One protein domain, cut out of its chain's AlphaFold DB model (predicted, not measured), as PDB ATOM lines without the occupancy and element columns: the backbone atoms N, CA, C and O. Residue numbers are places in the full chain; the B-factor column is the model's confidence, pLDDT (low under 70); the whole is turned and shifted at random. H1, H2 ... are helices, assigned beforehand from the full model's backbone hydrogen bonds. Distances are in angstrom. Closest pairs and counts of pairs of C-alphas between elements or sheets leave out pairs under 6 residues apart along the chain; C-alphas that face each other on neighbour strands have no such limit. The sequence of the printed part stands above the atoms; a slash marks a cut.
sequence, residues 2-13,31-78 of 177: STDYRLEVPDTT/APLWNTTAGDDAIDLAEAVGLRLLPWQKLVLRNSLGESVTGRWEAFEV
ATOM      1  N   SER A   2      13.864  33.612  30.921       50.19
ATOM      2  CA  SER A   2      13.713  34.112  32.292       50.19
ATOM      3  C   SER A   2      14.560  35.374  32.392       50.19
ATOM      4  O   SER A   2      15.777  35.286  32.230       50.19
ATOM      5  N   THR A   3      13.930  36.536  32.538       77.62
ATOM      6  CA  THR A   3      14.645  37.782  32.819       77.62
ATOM      7  C   THR A   3      15.402  37.578  34.127       77.62
ATOM      8  O   THR A   3      14.859  37.012  35.076       77.62
ATOM      9  N   ASP A   4      16.685  37.929  34.154       87.69
ATOM     10  CA  ASP A   4      17.472  37.868  35.381       87.69
ATOM     11  C   ASP A   4      16.904  38.901  36.363       87.69
ATOM     12  O   ASP A   4      17.057  40.103  36.139       87.69
ATOM     13  N   TYR A   5      16.234  38.440  37.424       87.56
ATOM     14  CA  TYR A   5      15.549  39.302  38.399       87.56
ATOM     15  C   TYR A   5      16.505  40.293  39.084       87.56
ATOM     16  O   TYR A   5      16.096  41.331  39.596       87.56
ATOM     17  N   ARG A   6      17.810  40.009  39.064       91.19
ATOM     18  CA  ARG A   6      18.860  40.885  39.598       91.19
ATOM     19  C   ARG A   6      19.067  42.145  38.762       91.19
ATOM     20  O   ARG A   6      19.622  43.124  39.258       91.19
ATOM     21  N   LEU A   7      18.640  42.118  37.502       89.88
ATOM     22  CA  LEU A   7      18.724  43.234  36.560       89.88
ATOM     23  C   LEU A   7      17.402  44.003  36.434       89.88
ATOM     24  O   LEU A   7      17.323  44.944  35.643       89.88
ATOM     25  N   GLU A   8      16.377  43.627  37.199       87.88
ATOM     26  CA  GLU A   8      15.115  44.357  37.233       87.88
ATOM     27  C   GLU A   8      15.317  45.706  37.926       87.88
ATOM     28  O   GLU A   8      15.723  45.796  39.085       87.88
ATOM     29  N   VAL A   9      15.080  46.776  37.167       85.38
ATOM     30  CA  VAL A   9      15.239  48.156  37.622       85.38
ATOM     31  C   VAL A   9      13.924  48.605  38.267       85.38
ATOM     32  O   VAL A   9      12.921  48.664  37.556       85.38
ATOM     33  N   PRO A  10      13.905  48.949  39.568       85.12
ATOM     34  CA  PRO A  10      12.685  49.413  40.224       85.12
ATOM     35  C   PRO A  10      12.210  50.761  39.677       85.12
ATOM     36  O   PRO A  10      13.026  51.598  39.288       85.12
ATOM     37  N   ASP A  11      10.904  51.013  39.713       82.19
ATOM     38  CA  ASP A  11      10.335  52.268  39.222       82.19
ATOM     39  C   ASP A  11      10.775  53.500  40.038       82.19
ATOM     40  O   ASP A  11      11.091  53.449  41.236       82.19
ATOM     41  N   THR A  12      10.776  54.661  39.375       79.62
ATOM     42  CA  THR A  12      10.972  55.957  40.035       79.62
ATOM     43  C   THR A  12       9.765  56.303  40.901       79.62
ATOM     44  O   THR A  12       8.646  56.372  40.401       79.62
ATOM     45  N   THR A  13       9.998  56.644  42.166       77.12
ATOM     46  CA  THR A  13       8.962  57.091  43.118       77.12
ATOM     47  C   THR A  13       8.712  58.605  43.079       77.12
ATOM     48  O   THR A  13       7.936  59.143  43.864       77.12
ATOM     49  N   ALA A  31      27.021  39.656  40.138       92.81
ATOM     50  CA  ALA A  31      26.513  39.481  41.489       92.81
ATOM     51  C   ALA A  31      26.256  37.984  41.718       92.81
ATOM     52  O   ALA A  31      26.025  37.258  40.742       92.81
ATOM     53  N   PRO A  32      26.284  37.499  42.968       92.94
ATOM     54  CA  PRO A  32      25.756  36.179  43.290       92.94
ATOM     55  C   PRO A  32      24.241  36.125  43.031       92.94
ATOM     56  O   PRO A  32      23.587  37.142  42.778       92.94
ATOM     57  N   LEU A  33      23.682  34.919  43.021       94.00
ATOM     58  CA  LEU A  33      22.235  34.756  43.162       94.00
ATOM     59  C   LEU A  33      21.880  34.967  44.635       94.00
ATOM     60  O   LEU A  33      22.679  34.630  45.502       94.00
ATOM     61  N   TRP A  34      20.700  35.506  44.908       94.62
ATOM     62  CA  TRP A  34      20.197  35.705  46.265       94.62
ATOM     63  C   TRP A  34      18.728  35.284  46.350       94.62
ATOM     64  O   TRP A  34      18.011  35.283  45.352       94.62
ATOM     65  N   ASN A  35      18.287  34.847  47.527       91.19
ATOM     66  CA  ASN A  35      16.924  34.354  47.738       91.19
ATOM     67  C   ASN A  35      15.978  35.482  48.164       91.19
ATOM     68  O   ASN A  35      14.875  35.606  47.639       91.19
ATOM     69  N   THR A  36      16.429  36.309  49.103       93.25
ATOM     70  CA  THR A  36      15.771  37.546  49.543       93.25
ATOM     71  C   THR A  36      16.766  38.695  49.469       93.25
ATOM     72  O   THR A  36      17.952  38.488  49.202       93.25
ATOM     73  N   THR A  37      16.294  39.924  49.650       95.69
ATOM     74  CA  THR A  37      17.172  41.084  49.743       95.69
ATOM     75  C   THR A  37      16.694  42.024  50.837       95.69
ATOM     76  O   THR A  37      15.563  42.498  50.798       95.69
ATOM     77  N   ALA A  38      17.590  42.354  51.766       96.38
ATOM     78  CA  ALA A  38      17.378  43.426  52.740       96.38
ATOM     79  C   ALA A  38      17.551  44.821  52.102       96.38
ATOM     80  O   ALA A  38      17.467  45.856  52.766       96.38
ATOM     81  N   GLY A  39      17.839  44.871  50.796       96.00
ATOM     82  CA  GLY A  39      17.935  46.112  50.044       96.00
ATOM     83  C   GLY A  39      16.606  46.846  49.952       96.00
ATOM     84  O   GLY A  39      16.627  48.070  49.918       96.00
ATOM     85  N   ASP A  40      15.481  46.130  49.961       95.31
ATOM     86  CA  ASP A  40      14.156  46.754  49.957       95.31
ATOM     87  C   ASP A  40      13.901  47.499  51.281       95.31
ATOM     88  O   ASP A  40      13.583  48.686  51.247       95.31
ATOM     89  N   ASP A  41      14.223  46.898  52.433       96.56
ATOM     90  CA  ASP A  41      14.143  47.576  53.740       96.56
ATOM     91  C   ASP A  41      15.077  48.798  53.825       96.56
ATOM     92  O   ASP A  41      14.727  49.849  54.369       96.56
ATOM     93  N   ALA A  42      16.281  48.692  53.249       97.19
ATOM     94  CA  ALA A  42      17.223  49.808  53.175       97.19
ATOM     95  C   ALA A  42      16.703  50.961  52.296       97.19
ATOM     96  O   ALA A  42      16.942  52.132  52.604       97.19
ATOM     97  N   ILE A  43      16.010  50.641  51.198       96.44
ATOM     98  CA  ILE A  43      15.367  51.624  50.318       96.44
ATOM     99  C   ILE A  43      14.212  52.303  51.052       96.44
ATOM    100  O   ILE A  43      14.138  53.531  51.029       96.44
ATOM    101  N   ASP A  44      13.368  51.534  51.737       95.50
ATOM    102  CA  ASP A  44      12.218  52.053  52.475       95.50
ATOM    103  C   ASP A  44      12.658  53.003  53.593       95.50
ATOM    104  O   ASP A  44      12.126  54.110  53.710       95.50
ATOM    105  N   LEU A  45      13.698  52.644  54.357       96.38
ATOM    106  CA  LEU A  45      14.278  53.540  55.358       96.38
ATOM    107  C   LEU A  45      14.818  54.827  54.725       96.38
ATOM    108  O   LEU A  45      14.572  55.917  55.243       96.38
ATOM    109  N   ALA A  46      15.558  54.719  53.616       95.81
ATOM    110  CA  ALA A  46      16.091  55.884  52.919       95.81
ATOM    111  C   ALA A  46      14.960  56.825  52.466       95.81
ATOM    112  O   ALA A  46      15.011  58.029  52.729       95.81
ATOM    113  N   GLU A  47      13.908  56.293  51.845       94.12
ATOM    114  CA  GLU A  47      12.771  57.089  51.388       94.12
ATOM    115  C   GLU A  47      11.984  57.705  52.555       94.12
ATOM    116  O   GLU A  47      11.621  58.884  52.474       94.12
ATOM    117  N   ALA A  48      11.806  56.976  53.663       94.38
ATOM    118  CA  ALA A  48      11.129  57.461  54.868       94.38
ATOM    119  C   ALA A  48      11.809  58.697  55.478       94.38
ATOM    120  O   ALA A  48      11.133  59.594  55.983       94.38
ATOM    121  N   VAL A  49      13.138  58.802  55.372       94.56
ATOM    122  CA  VAL A  49      13.903  59.971  55.847       94.56
ATOM    123  C   VAL A  49      14.161  61.019  54.760       94.56
ATOM    124  O   VAL A  49      14.955  61.946  54.940       94.56
ATOM    125  N   GLY A  50      13.491  60.894  53.612       91.88
ATOM    126  CA  GLY A  50      13.570  61.840  52.500       91.88
ATOM    127  C   GLY A  50      14.793  61.675  51.592       91.88
ATOM    128  O   GLY A  50      15.020  62.526  50.724       91.88
ATOM    129  N   LEU A  51      15.572  60.599  51.737       93.50
ATOM    130  CA  LEU A  51      16.672  60.245  50.840       93.50
ATOM    131  C   LEU A  51      16.129  59.508  49.609       93.50
ATOM    132  O   LEU A  51      15.969  58.291  49.594       93.50
ATOM    133  N   ARG A  52      15.846  60.261  48.543       91.38
ATOM    134  CA  ARG A  52      15.297  59.700  47.299       91.38
ATOM    135  C   ARG A  52      16.359  58.961  46.493       91.38
ATOM    136  O   ARG A  52      17.359  59.559  46.088       91.38
ATOM    137  N   LEU A  53      16.091  57.693  46.195       92.62
ATOM    138  CA  LEU A  53      16.974  56.833  45.415       92.62
ATOM    139  C   LEU A  53      16.522  56.730  43.958       92.62
ATOM    140  O   LEU A  53      15.357  56.473  43.660       92.62
ATOM    141  N   LEU A  54      17.469  56.897  43.038       91.31
ATOM    142  CA  LEU A  54      17.265  56.622  41.620       91.31
ATOM    143  C   LEU A  54      17.068  55.111  41.387       91.31
ATOM    144  O   LEU A  54      17.647  54.303  42.112       91.31
ATOM    145  N   PRO A  55      16.349  54.715  40.326       91.31
ATOM    146  CA  PRO A  55      16.128  53.315  39.961       91.31
ATOM    147  C   PRO A  55      17.386  52.441  39.984       91.31
ATOM    148  O   PRO A  55      17.433  51.404  40.642       91.31
ATOM    149  N   TRP A  56      18.464  52.896  39.339       91.19
ATOM    150  CA  TRP A  56      19.726  52.158  39.318       91.19
ATOM    151  C   TRP A  56      20.393  52.075  40.706       91.19
ATOM    152  O   TRP A  56      21.092  51.109  40.992       91.19
ATOM    153  N   GLN A  57      20.173  53.058  41.590       94.12
ATOM    154  CA  GLN A  57      20.683  53.039  42.970       94.12
ATOM    155  C   GLN A  57      19.961  51.973  43.794       94.12
ATOM    156  O   GLN A  57      20.610  51.240  44.538       94.12
ATOM    157  N   LYS A  58      18.640  51.848  43.608       94.94
ATOM    158  CA  LYS A  58      17.824  50.783  44.202       94.94
ATOM    159  C   LYS A  58      18.279  49.403  43.723       94.94
ATOM    160  O   LYS A  58      18.491  48.513  44.539       94.94
ATOM    161  N   LEU A  59      18.524  49.251  42.417       94.44
ATOM    162  CA  LEU A  59      19.071  48.017  41.840       94.44
ATOM    163  C   LEU A  59      20.413  47.636  42.480       94.44
ATOM    164  O   LEU A  59      20.623  46.474  42.825       94.44
ATOM    165  N   VAL A  60      21.320  48.601  42.665       94.94
ATOM    166  CA  VAL A  60      22.608  48.342  43.325       94.94
ATOM    167  C   VAL A  60      22.403  47.908  44.776       94.94
ATOM    168  O   VAL A  60      23.011  46.920  45.180       94.94
ATOM    169  N   LEU A  61      21.538  48.584  45.542       95.88
ATOM    170  CA  LEU A  61      21.269  48.218  46.936       95.88
ATOM    171  C   LEU A  61      20.713  46.798  47.060       95.88
ATOM    172  O   LEU A  61      21.279  46.010  47.816       95.88
ATOM    173  N   ARG A  62      19.695  46.446  46.264       95.88
ATOM    174  CA  ARG A  62      19.090  45.102  46.260       95.88
ATOM    175  C   ARG A  62      20.123  44.005  46.037       95.88
ATOM    176  O   ARG A  62      20.155  43.019  46.764       95.88
ATOM    177  N   ASN A  63      21.017  44.202  45.072       95.75
ATOM    178  CA  ASN A  63      22.064  43.226  44.785       95.75
ATOM    179  C   ASN A  63      23.208  43.236  45.807       95.75
ATOM    180  O   ASN A  63      23.816  42.196  46.043       95.75
ATOM    181  N   SER A  64      23.505  44.383  46.421       95.56
ATOM    182  CA  SER A  64      24.528  44.491  47.472       95.56
ATOM    183  C   SER A  64      24.099  43.874  48.804       95.56
ATOM    184  O   SER A  64      24.950  43.482  49.593       95.56
ATOM    185  N   LEU A  65      22.789  43.794  49.038       96.62
ATOM    186  CA  LEU A  65      22.150  43.301  50.259       96.62
ATOM    187  C   LEU A  65      21.365  42.008  49.995       96.62
ATOM    188  O   LEU A  65      20.348  41.745  50.631       96.62
ATOM    189  N   GLY A  66      21.817  41.223  49.015       96.44
ATOM    190  CA  GLY A  66      21.254  39.911  48.723       96.44
ATOM    191  C   GLY A  66      21.566  38.915  49.838       96.44
ATOM    192  O   GLY A  66      22.706  38.821  50.299       96.44
ATOM    193  N   GLU A  67      20.558  38.157  50.247       95.88
ATOM    194  CA  GLU A  67      20.628  37.199  51.344       95.88
ATOM    195  C   GLU A  67      20.403  35.768  50.858       95.88
ATOM    196  O   GLU A  67      19.575  35.479  49.987       95.88
ATOM    197  N   SER A  68      21.127  34.853  51.491       93.06
ATOM    198  CA  SER A  68      20.933  33.415  51.358       93.06
ATOM    199  C   SER A  68      19.662  32.963  52.067       93.06
ATOM    200  O   SER A  68      19.124  33.644  52.937       93.06
ATOM    201  N   VAL A  69      19.249  31.720  51.813       91.69
ATOM    202  CA  VAL A  69      18.169  31.052  52.569       91.69
ATOM    203  C   VAL A  69      18.425  30.979  54.081       91.69
ATOM    204  O   VAL A  69      17.512  30.691  54.846       91.69
ATOM    205  N   THR A  70      19.669  31.218  54.515       90.00
ATOM    206  CA  THR A  70      20.058  31.252  55.932       90.00
ATOM    207  C   THR A  70      20.081  32.661  56.533       90.00
ATOM    208  O   THR A  70      20.500  32.803  57.677       90.00
ATOM    209  N   GLY A  71      19.676  33.694  55.784       87.31
ATOM    210  CA  GLY A  71      19.701  35.093  56.235       87.31
ATOM    211  C   GLY A  71      21.108  35.697  56.317       87.31
ATOM    212  O   GLY A  71      21.332  36.673  57.018       87.31
ATOM    213  N   ARG A  72      22.090  35.083  55.644       91.25
ATOM    214  CA  ARG A  72      23.463  35.611  55.525       91.25
ATOM    215  C   ARG A  72      23.661  36.306  54.191       91.25
ATOM    216  O   ARG A  72      23.110  35.829  53.201       91.25
ATOM    217  N   TRP A  73      24.502  37.338  54.158       94.50
ATOM    218  CA  TRP A  73      24.881  38.032  52.928       94.50
ATOM    219  C   TRP A  73      25.504  37.082  51.901       94.50
ATOM    220  O   TRP A  73      26.421  36.327  52.221       94.50
ATOM    221  N   GLU A  74      25.027  37.150  50.660       95.44
ATOM    222  CA  GLU A  74      25.587  36.397  49.529       95.44
ATOM    223  C   GLU A  74      26.850  37.063  48.969       95.44
ATOM    224  O   GLU A  74      27.751  36.400  48.454       95.44
ATOM    225  N   ALA A  75      26.937  38.391  49.078       94.44
ATOM    226  CA  ALA A  75      28.097  39.165  48.662       94.44
ATOM    227  C   ALA A  75      28.862  39.673  49.887       94.44
ATOM    228  O   ALA A  75      28.341  40.464  50.669       94.44
ATOM    229  N   PHE A  76      30.119  39.249  50.025       91.88
ATOM    230  CA  PHE A  76      31.023  39.795  51.040       91.88
ATOM    231  C   PHE A  76      31.621  41.146  50.609       91.88
ATOM    232  O   PHE A  76      31.739  42.067  51.411       91.88
ATOM    233  N   GLU A  77      31.961  41.281  49.325       94.12
ATOM    234  CA  GLU A  77      32.516  42.505  48.743       94.12
ATOM    235  C   GLU A  77      31.621  43.023  47.618       94.12
ATOM    236  O   GLU A  77      31.162  42.264  46.762       94.12
ATOM    237  N   VAL A  78      31.411  44.341  47.595       95.00
ATOM    238  CA  VAL A  78      30.596  45.015  46.580       95.00
ATOM    239  C   VAL A  78      31.408  46.132  45.934       95.00
ATOM    240  O   VAL A  78      31.890  47.049  46.600       95.00
TER     241      VAL A  78
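AT A GLANCE: This is residues 2 to 13 and 31 to 78 of the 177 residues of an uncharacterized protein of Corynebacterium sp. 4H37-19 (UniProt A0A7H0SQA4). With little regular structure, the domain is two helices, H1 and H2, set as a V that is closed at Gly 39 and Arg 62, with loops making up the rest. Residues 2 to 13 run past H2 on the side away from H1, and short antiparallel pairing ties residues 36 to 37 to 66 to 67. The printed part has 60 residues, with H1 then H2 and no named strand; the class is all helix, though named elements hold only 20 residues. It is compact, radius of gyration of the C-alphas 11.6 A, spanning 31 by 25 by 18 A.

IN THESE COORDINATES: H1, residues 39 to 48, begins at C-alpha 39 (17.935, 46.112, 50.044) and measures 14.1 A. H2, residues 55 to 64, measures 14.3 A and ends at C-alpha 64 (24.528, 44.491, 47.472).

HOW THE PARTS SIT: H1 and H2 touch, their closest C-alphas, those of Gly 39 and Arg 62, 4.1 A apart. They run opposite ways at a steep tilt of 47 degrees. In both, every O i to N i+4 pair is within hydrogen-bond range.

THE WHOLE: The C-alphas farthest apart, of Ser 2 and Val 49, are 35.0 A apart. Residues 14 to 30 are cut out, leaving 24.9 A between C-alphas 13 and 31. The H1 to H2 link is short. Only residue 2 has pLDDT under 70.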